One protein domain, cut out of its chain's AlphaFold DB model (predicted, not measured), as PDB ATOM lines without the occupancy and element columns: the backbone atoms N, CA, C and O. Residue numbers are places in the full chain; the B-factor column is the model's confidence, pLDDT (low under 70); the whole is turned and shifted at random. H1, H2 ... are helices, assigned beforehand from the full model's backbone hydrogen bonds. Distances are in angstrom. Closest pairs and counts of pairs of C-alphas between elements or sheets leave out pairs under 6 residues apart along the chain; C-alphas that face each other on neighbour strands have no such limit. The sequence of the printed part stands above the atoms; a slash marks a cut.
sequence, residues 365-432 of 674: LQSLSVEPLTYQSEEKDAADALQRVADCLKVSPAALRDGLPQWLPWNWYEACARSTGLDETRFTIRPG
ATOM      1  N   LEU A 365     223.154 197.138 143.205       85.81
ATOM      2  CA  LEU A 365     223.304 197.121 141.765       85.81
ATOM      3  C   LEU A 365     223.559 195.681 141.311       85.81
ATOM      4  O   LEU A 365     224.593 195.097 141.632       85.81
ATOM      5  N   GLN A 366     222.614 195.120 140.558       84.81
ATOM      6  CA  GLN A 366     222.792 193.852 139.848       84.81
ATOM      7  C   GLN A 366     223.274 194.089 138.420       84.81
ATOM      8  O   GLN A 366     224.230 193.466 137.988       84.81
ATOM      9  N   SER A 367     222.618 194.975 137.683       86.75
ATOM     10  CA  SER A 367     223.020 195.365 136.336       86.75
ATOM     11  C   SER A 367     222.707 196.836 136.109       86.75
ATOM     12  O   SER A 367     221.884 197.433 136.804       86.75
ATOM     13  N   LEU A 368     223.400 197.420 135.143       86.56
ATOM     14  CA  LEU A 368     223.238 198.781 134.679       86.56
ATOM     15  C   LEU A 368     223.074 198.744 133.161       86.56
ATOM     16  O   LEU A 368     224.027 198.503 132.419       86.56
ATOM     17  N   SER A 369     221.852 198.999 132.704       82.44
ATOM     18  CA  SER A 369     221.609 199.347 131.307       82.44
ATOM     19  C   SER A 369     221.694 200.860 131.165       82.44
ATOM     20  O   SER A 369     221.126 201.590 131.975       82.44
ATOM     21  N   VAL A 370     222.419 201.323 130.153       81.25
ATOM     22  CA  VAL A 370     222.568 202.740 129.823       81.25
ATOM     23  C   VAL A 370     221.969 202.914 128.434       81.25
ATOM     24  O   VAL A 370     222.627 202.660 127.428       81.25
ATOM     25  N   GLU A 371     220.684 203.260 128.382       80.06
ATOM     26  CA  GLU A 371     219.981 203.533 127.126       80.06
ATOM     27  C   GLU A 371     220.126 205.026 126.783       80.06
ATOM     28  O   GLU A 371     219.746 205.859 127.613       80.06
ATOM     29  N   PRO A 372     220.677 205.387 125.607       74.69
ATOM     30  CA  PRO A 372     220.727 206.777 125.169       74.69
ATOM     31  C   PRO A 372     219.312 207.301 124.896       74.69
ATOM     32  O   PRO A 372     218.479 206.598 124.321       74.69
ATOM     33  N   LEU A 373     219.035 208.551 125.276       74.31
ATOM     34  CA  LEU A 373     217.734 209.180 125.017       74.31
ATOM     35  C   LEU A 373     217.546 209.548 123.536       74.31
ATOM     36  O   LEU A 373     216.406 209.695 123.090       74.31
ATOM     37  N   THR A 374     218.632 209.696 122.762       77.06
ATOM     38  CA  THR A 374     218.582 210.043 121.333       77.06
ATOM     39  C   THR A 374     219.389 209.091 120.435       77.06
ATOM     40  O   THR A 374     220.413 208.528 120.808       77.06
ATOM     41  N   TYR A 375     218.893 208.875 119.210       69.06
ATOM     42  CA  TYR A 375     219.059 207.606 118.481       69.06
ATOM     43  C   TYR A 375     220.413 207.361 117.778       69.06
ATOM     44  O   TYR A 375     220.573 206.270 117.241       69.06
ATOM     45  N   GLN A 376     221.369 208.306 117.693       62.56
ATOM     46  CA  GLN A 376     222.581 208.078 116.862       62.56
ATOM     47  C   GLN A 376     223.908 208.723 117.306       62.56
ATOM     48  O   GLN A 376     224.955 208.189 116.950       62.56
ATOM     49  N   SER A 377     223.929 209.826 118.066       58.19
ATOM     50  CA  SER A 377     225.200 210.418 118.542       58.19
ATOM     51  C   SER A 377     225.601 209.984 119.953       58.19
ATOM     52  O   SER A 377     226.736 210.212 120.350       58.19
ATOM     53  N   GLU A 378     224.699 209.341 120.695       74.06
ATOM     54  CA  GLU A 378     224.871 209.082 122.130       74.06
ATOM     55  C   GLU A 378     225.271 207.636 122.466       74.06
ATOM     56  O   GLU A 378     225.558 207.346 123.620       74.06
ATOM     57  N   GLU A 379     225.348 206.717 121.493       82.81
ATOM     58  CA  GLU A 379     225.725 205.318 121.776       82.81
ATOM     59  C   GLU A 379     227.190 205.200 122.223       82.81
ATOM     60  O   GLU A 379     227.504 204.479 123.172       82.81
ATOM     61  N   LYS A 380     228.088 205.967 121.590       85.56
ATOM     62  CA  LYS A 380     229.492 206.044 122.008       85.56
ATOM     63  C   LYS A 380     229.625 206.700 123.382       85.56
ATOM     64  O   LYS A 380     230.337 206.178 124.232       85.56
ATOM     65  N   ASP A 381     228.891 207.784 123.620       84.81
ATOM     66  CA  ASP A 381     228.908 208.488 124.904       84.81
ATOM     67  C   ASP A 381     228.354 207.610 126.040       84.81
ATOM     68  O   ASP A 381     228.896 207.624 127.145       84.81
ATOM     69  N   ALA A 382     227.324 206.803 125.764       84.19
ATOM     70  CA  ALA A 382     226.765 205.817 126.685       84.19
ATOM     71  C   ALA A 382     227.761 204.688 126.989       84.19
ATOM     72  O   ALA A 382     227.930 204.315 128.151       84.19
ATOM     73  N   ALA A 383     228.455 204.167 125.972       89.25
ATOM     74  CA  ALA A 383     229.496 203.156 126.149       89.25
ATOM     75  C   ALA A 383     230.684 203.697 126.961       89.25
ATOM     76  O   ALA A 383     231.132 203.043 127.903       89.25
ATOM     77  N   ASP A 384     231.138 204.915 126.657       91.50
ATOM     78  CA  ASP A 384     232.223 205.584 127.375       91.50
ATOM     79  C   ASP A 384     231.814 205.903 128.824       91.50
ATOM     80  O   ASP A 384     232.625 205.791 129.743       91.50
ATOM     81  N   ALA A 385     230.554 206.284 129.061       89.12
ATOM     82  CA  ALA A 385     230.027 206.509 130.405       89.12
ATOM     83  C   ALA A 385     229.935 205.209 131.214       89.12
ATOM     84  O   ALA A 385     230.380 205.174 132.363       89.12
ATOM     85  N   LEU A 386     229.432 204.129 130.606       91.06
ATOM     86  CA  LEU A 386     229.390 202.804 131.221       91.06
ATOM     87  C   LEU A 386     230.802 202.316 131.575       91.06
ATOM     88  O   LEU A 386     230.997 201.799 132.672       91.06
ATOM     89  N   GLN A 387     231.784 202.529 130.692       95.12
ATOM     90  CA  GLN A 387     233.186 202.194 130.947       95.12
ATOM     91  C   GLN A 387     233.730 202.952 132.163       95.12
ATOM     92  O   GLN A 387     234.280 202.326 133.060       95.12
ATOM     93  N   ARG A 388     233.516 204.273 132.251       94.75
ATOM     94  CA  ARG A 388     233.984 205.072 133.400       94.75
ATOM     95  C   ARG A 388     233.387 204.593 134.726       94.75
ATOM     96  O   ARG A 388     234.089 204.548 135.734       94.75
ATOM     97  N   VAL A 389     232.098 204.247 134.734       94.12
ATOM     98  CA  VAL A 389     231.429 203.705 135.928       94.12
ATOM     99  C   VAL A 389     231.969 202.317 136.274       94.12
ATOM    100  O   VAL A 389     232.245 202.056 137.443       94.12
ATOM    101  N   ALA A 390     232.165 201.454 135.276       94.38
ATOM    102  CA  ALA A 390     232.723 200.117 135.454       94.38
ATOM    103  C   ALA A 390     234.159 200.165 136.010       94.38
ATOM    104  O   ALA A 390     234.450 199.485 136.993       94.38
ATOM    105  N   ASP A 391     235.008 201.048 135.474       94.88
ATOM    106  CA  ASP A 391     236.374 201.283 135.956       94.88
ATOM    107  C   ASP A 391     236.379 201.776 137.409       94.88
ATOM    108  O   ASP A 391     237.160 201.297 138.232       94.88
ATOM    109  N   CYS A 392     235.470 202.695 137.758       95.12
ATOM    110  CA  CYS A 392     235.327 203.190 139.127       95.12
ATOM    111  C   CYS A 392     234.908 202.086 140.111       95.12
ATOM    112  O   CYS A 392     235.436 202.011 141.220       95.12
ATOM    113  N   LEU A 393     233.982 201.216 139.694       93.06
ATOM    114  CA  LEU A 393     233.507 200.072 140.475       93.06
ATOM    115  C   LEU A 393     234.466 198.871 140.439       93.06
ATOM    116  O   LEU A 393     234.201 197.885 141.121       93.06
ATOM    117  N   LYS A 394     235.561 198.942 139.666       93.62
ATOM    118  CA  LYS A 394     236.520 197.847 139.440       93.62
ATOM    119  C   LYS A 394     235.855 196.575 138.878       93.62
ATOM    120  O   LYS A 394     236.240 195.460 139.216       93.62
ATOM    121  N   VAL A 395     234.862 196.735 137.999       93.00
ATOM    122  CA  VAL A 395     234.152 195.634 137.317       93.00
ATOM    123  C   VAL A 395     234.255 195.764 135.802       93.00
ATOM    124  O   VAL A 395     234.529 196.839 135.277       93.00
ATOM    125  N   SER A 396     234.016 194.676 135.066       94.94
ATOM    126  CA  SER A 396     233.974 194.763 133.606       94.94
ATOM    127  C   SER A 396     232.657 195.406 133.131       94.94
ATOM    128  O   SER A 396     231.596 195.138 133.705       94.94
ATOM    129  N   PRO A 397     232.670 196.204 132.048       93.31
ATOM    130  CA  PRO A 397     231.448 196.784 131.480       93.31
ATOM    131  C   PRO A 397     230.432 195.725 131.032       93.31
ATOM    132  O   PRO A 397     229.228 195.962 131.091       93.31
ATOM    133  N   ALA A 398     230.916 194.558 130.590       92.25
ATOM    134  CA  ALA A 398     230.075 193.424 130.217       92.25
ATOM    135  C   ALA A 398     229.338 192.857 131.436       92.25
ATOM    136  O   ALA A 398     228.122 192.734 131.396       92.25
ATOM    137  N   ALA A 399     230.033 192.616 132.556       89.62
ATOM    138  CA  ALA A 399     229.387 192.165 133.790       89.62
ATOM    139  C   ALA A 399     228.379 193.200 134.308       89.62
ATOM    140  O   ALA A 399     227.295 192.848 134.762       89.62
ATOM    141  N   LEU A 400     228.706 194.488 134.191       88.94
ATOM    142  CA  LEU A 400     227.805 195.562 134.585       88.94
ATOM    143  C   LEU A 400     226.523 195.579 133.729       88.94
ATOM    144  O   LEU A 400     225.451 195.838 134.260       88.94
ATOM    145  N   ARG A 401     226.605 195.249 132.435       87.56
ATOM    146  CA  ARG A 401     225.455 195.176 131.518       87.56
ATOM    147  C   ARG A 401     224.639 193.891 131.678       87.56
ATOM    148  O   ARG A 401     223.416 193.950 131.781       87.56
ATOM    149  N   ASP A 402     225.322 192.753 131.694       86.00
ATOM    150  CA  ASP A 402     224.717 191.420 131.599       86.00
ATOM    151  C   ASP A 402     224.261 190.883 132.965       86.00
ATOM    152  O   ASP A 402     223.454 189.957 133.038       86.00
ATOM    153  N   GLY A 403     224.743 191.488 134.053       84.56
ATOM    154  CA  GLY A 403     224.473 191.071 135.421       84.56
ATOM    155  C   GLY A 403     225.760 190.758 136.167       84.56
ATOM    156  O   GLY A 403     226.544 189.890 135.782       84.56
ATOM    157  N   LEU A 404     225.961 191.457 137.276       83.81
ATOM    158  CA  LEU A 404     227.088 191.257 138.160       83.81
ATOM    159  C   LEU A 404     226.937 189.906 138.874       83.81
ATOM    160  O   LEU A 404     225.862 189.616 139.420       83.81
ATOM    161  N   PRO A 405     228.006 189.088 138.925       78.00
ATOM    162  CA  PRO A 405     227.982 187.822 139.655       78.00
ATOM    163  C   PRO A 405     227.720 188.047 141.152       78.00
ATOM    164  O   PRO A 405     227.030 187.251 141.788       78.00
ATOM    165  N   GLN A 406     228.203 189.174 141.682       78.75
ATOM    166  CA  GLN A 406     227.948 189.663 143.031       78.75
ATOM    167  C   GLN A 406     227.312 191.047 142.948       78.75
ATOM    168  O   GLN A 406     227.842 191.945 142.299       78.75
ATOM    169  N   TRP A 407     226.161 191.221 143.592       84.88
ATOM    170  CA  TRP A 407     225.484 192.511 143.599       84.88
ATOM    171  C   TRP A 407     226.272 193.508 144.444       84.88
ATOM    172  O   TRP A 407     226.636 193.195 145.578       84.88
ATOM    173  N   LEU A 408     226.497 194.706 143.912       86.94
ATOM    174  CA  LEU A 408     227.284 195.740 144.583       86.94
ATOM    175  C   LEU A 408     226.389 196.670 145.412       86.94
ATOM    176  O   LEU A 408     225.269 196.954 144.988       86.94
ATOM    177  N   PRO A 409     226.862 197.197 146.553       85.62
ATOM    178  CA  PRO A 409     226.127 198.201 147.320       85.62
ATOM    179  C   PRO A 409     225.734 199.417 146.462       85.62
ATOM    180  O   PRO A 409     226.560 199.973 145.735       85.62
ATOM    181  N   TRP A 410     224.476 199.862 146.539       86.06
ATOM    182  CA  TRP A 410     223.984 200.971 145.705       86.06
ATOM    183  C   TRP A 410     224.723 202.292 145.951       86.06
ATOM    184  O   TRP A 410     225.005 203.042 145.020       86.06
ATOM    185  N   ASN A 411     225.134 202.548 147.192       85.25
ATOM    186  CA  ASN A 411     225.925 203.731 147.531       85.25
ATOM    187  C   ASN A 411     227.292 203.777 146.817       85.25
ATOM    188  O   ASN A 411     227.816 204.867 146.585       85.25
ATOM    189  N   TRP A 412     227.873 202.628 146.446       90.44
ATOM    190  CA  TRP A 412     229.105 202.587 145.651       90.44
ATOM    191  C   TRP A 412     228.842 203.069 144.232       90.44
ATOM    192  O   TRP A 412     229.588 203.898 143.707       90.44
ATOM    193  N   TYR A 413     227.744 202.596 143.644       91.00
ATOM    194  CA  TYR A 413     227.279 203.052 142.346       91.00
ATOM    195  C   TYR A 413     227.016 204.559 142.343       91.00
ATOM    196  O   TYR A 413     227.586 205.255 141.511       91.00
ATOM    197  N   GLU A 414     226.247 205.088 143.297       89.81
ATOM    198  CA  GLU A 414     225.933 206.522 143.349       89.81
ATOM    199  C   GLU A 414     227.181 207.400 143.487       89.81
ATOM    200  O   GLU A 414     227.243 208.507 142.943       89.81
ATOM    201  N   ALA A 415     228.175 206.941 144.251       89.69
ATOM    202  CA  ALA A 415     229.440 207.647 144.400       89.69
ATOM    203  C   ALA A 415     230.230 207.636 143.079       89.69
ATOM    204  O   ALA A 415     230.736 208.676 142.650       89.69
ATOM    205  N   CYS A 416     230.278 206.488 142.397       94.06
ATOM    206  CA  CYS A 416     230.928 206.350 141.097       94.06
ATOM    207  C   CYS A 416     230.220 207.126 139.980       94.06
ATOM    208  O   CYS A 416     230.878 207.873 139.256       94.06
ATOM    209  N   ALA A 417     228.897 207.024 139.867       92.12
ATOM    210  CA  ALA A 417     228.075 207.763 138.912       92.12
ATOM    211  C   ALA A 417     228.292 209.280 139.043       92.12
ATOM    212  O   ALA A 417     228.629 209.945 138.062       92.12
ATOM    213  N   ARG A 418     228.239 209.815 140.273       91.88
ATOM    214  CA  ARG A 418     228.530 211.234 140.541       91.88
ATOM    215  C   ARG A 418     229.952 211.630 140.149       91.88
ATOM    216  O   ARG A 418     230.139 212.654 139.499       91.88
ATOM    217  N   SER A 419     230.950 210.823 140.513       93.06
ATOM    218  CA  SER A 419     232.361 211.125 140.218       93.06
ATOM    219  C   SER A 419     232.696 211.098 138.722       93.06
ATOM    220  O   SER A 419     233.588 211.812 138.272       93.06
ATOM    221  N   THR A 420     231.967 210.297 137.945       92.38
ATOM    222  CA  THR A 420     232.198 210.099 136.505       92.38
ATOM    223  C   THR A 420     231.353 211.027 135.633       92.38
ATOM    224  O   THR A 420     231.477 210.990 134.403       92.38
ATOM    225  N   GLY A 421     230.515 211.862 136.260       89.62
ATOM    226  CA  GLY A 421     229.596 212.770 135.582       89.62
ATOM    227  C   GLY A 421     228.459 212.048 134.858       89.62
ATOM    228  O   GLY A 421     227.951 212.577 133.871       89.62
ATOM    229  N   LEU A 422     228.090 210.836 135.295       88.12
ATOM    230  CA  LEU A 422     226.925 210.139 134.760       88.12
ATOM    231  C   LEU A 422     225.668 210.909 135.181       88.12
ATOM    232  O   LEU A 422     225.287 210.922 136.350       88.12
ATOM    233  N   ASP A 423     225.050 211.582 134.218       82.62
ATOM    234  CA  ASP A 423     223.808 212.318 134.412       82.62
ATOM    235  C   ASP A 423     222.632 211.337 134.353       82.62
ATOM    236  O   ASP A 423     222.245 210.892 133.272       82.62
ATOM    237  N   GLU A 424     222.065 210.984 135.508       79.31
ATOM    238  CA  GLU A 424     220.912 210.073 135.597       79.31
ATOM    239  C   GLU A 424     219.693 210.590 134.816       79.31
ATOM    240  O   GLU A 424     218.810 209.817 134.459       79.31
ATOM    241  N   THR A 425     219.642 211.888 134.488       79.50
ATOM    242  CA  THR A 425     218.574 212.436 133.642       79.50
ATOM    243  C   THR A 425     218.719 212.057 132.170       79.50
ATOM    244  O   THR A 425     217.739 212.142 131.433       79.50
ATOM    245  N   ARG A 426     219.912 211.625 131.739       70.81
ATOM    246  CA  ARG A 426     220.219 211.232 130.354       70.81
ATOM    247  C   ARG A 426     220.178 209.732 130.107       70.81
ATOM    248  O   ARG A 426     220.260 209.317 128.955       70.81
ATOM    249  N   PHE A 427     220.076 208.931 131.162       71.19
ATOM    250  CA  PHE A 427     220.202 207.483 131.074       71.19
ATOM    251  C   PHE A 427     219.160 206.798 131.947       71.19
ATOM    252  O   PHE A 427     219.038 207.081 133.136       71.19
ATOM    253  N   THR A 428     218.431 205.844 131.372       65.50
ATOM    254  CA  THR A 428     217.458 205.059 132.137       65.50
ATOM    255  C   THR A 428     218.174 203.956 132.907       65.50
ATOM    256  O   THR A 428     218.466 202.897 132.359       65.50
ATOM    257  N   ILE A 429     218.429 204.185 134.193       67.19
ATOM    258  CA  ILE A 429     219.011 203.175 135.078       67.19
ATOM    259  C   ILE A 429     217.905 202.212 135.505       67.19
ATOM    260  O   ILE A 429     216.950 202.599 136.178       67.19
ATOM    261  N   ARG A 430     218.027 200.939 135.120       63.16
ATOM    262  CA  ARG A 430     217.173 199.867 135.643       63.16
ATOM    263  C   ARG A 430     217.911 199.156 136.773       63.16
ATOM    264  O   ARG A 430     218.694 198.258 136.473       63.16
ATOM    265  N   PRO A 431     217.696 199.523 138.049       64.12
ATOM    266  CA  PRO A 431     218.208 198.709 139.137       64.12
ATOM    267  C   PRO A 431     217.570 197.323 139.019       64.12
ATOM    268  O   PRO A 431     216.344 197.205 138.951       64.12
ATOM    269  N   GLY A 432     218.388 196.273 138.961       57.97
ATOM    270  CA  GLY A 432     217.904 194.906 139.125       57.97
ATOM    271  C   GLY A 432     217.399 194.734 140.553       57.97
ATOM    272  O   GLY A 432     218.142 194.337 141.441       57.97
TER     273      GLY A 432
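Overview. This is residues 365 to 432 of the 674 residues of an uncharacterized protein of Candidatus Thiodictyon syntrophicum (UniProt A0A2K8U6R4). One longer helix, H1, has two shorter ones packed on it at large angles, H2 and H3, which stay apart. Two long stretches with no named element, residues 365 to 378 before H1 and residues 421 to 432 after H3, make the two ends of the printed part, and its first and last C-alphas, those of Leu 365 and Gly 432, are 6.4 A apart. The 68 printed residues hold H1, H2, H3 in that order and no named strand; the class is all helix, though under half of the residues, 32, are in named elements. The whole is compact, with a radius of gyration of the C-alphas of 11.0 A and spans of 32 by 23 by 18 A.

Arrangement. After the unnamed residues 365 to 378, H1, residues 379 to 393, touches H2, residues 397 to 402, with residues 386 to 390 alone; the closest C-alphas, of Ala 390 and Pro 397, are 5.3 A apart. Their lines are about perpendicular, at 79 degrees. H1 touches H3, residues 410 to 420, at a steep tilt of 57 degrees, opposite ways; the closest C-alphas, of Cys 392 and Cys 416, are 5.8 A apart. In H1, H2 and H3 every O i to N i+4 pair is within hydrogen-bond range.

Along the chain. H1 begins at C-alpha 379 (225.725, 205.318, 121.776) and is 20.9 A long. H2 measures 8.6 A. H3, 15.3 A, ends at C-alpha 420 (232.198, 210.099, 136.505).

Size, cuts and confidence. The printed part has no cut. The C-alphas of Gln 376 and Gln 406 are the farthest apart, 32.4 A. Neither link between helices is long. Residues 375 to 377 and 428 to 432 have pLDDT under 70.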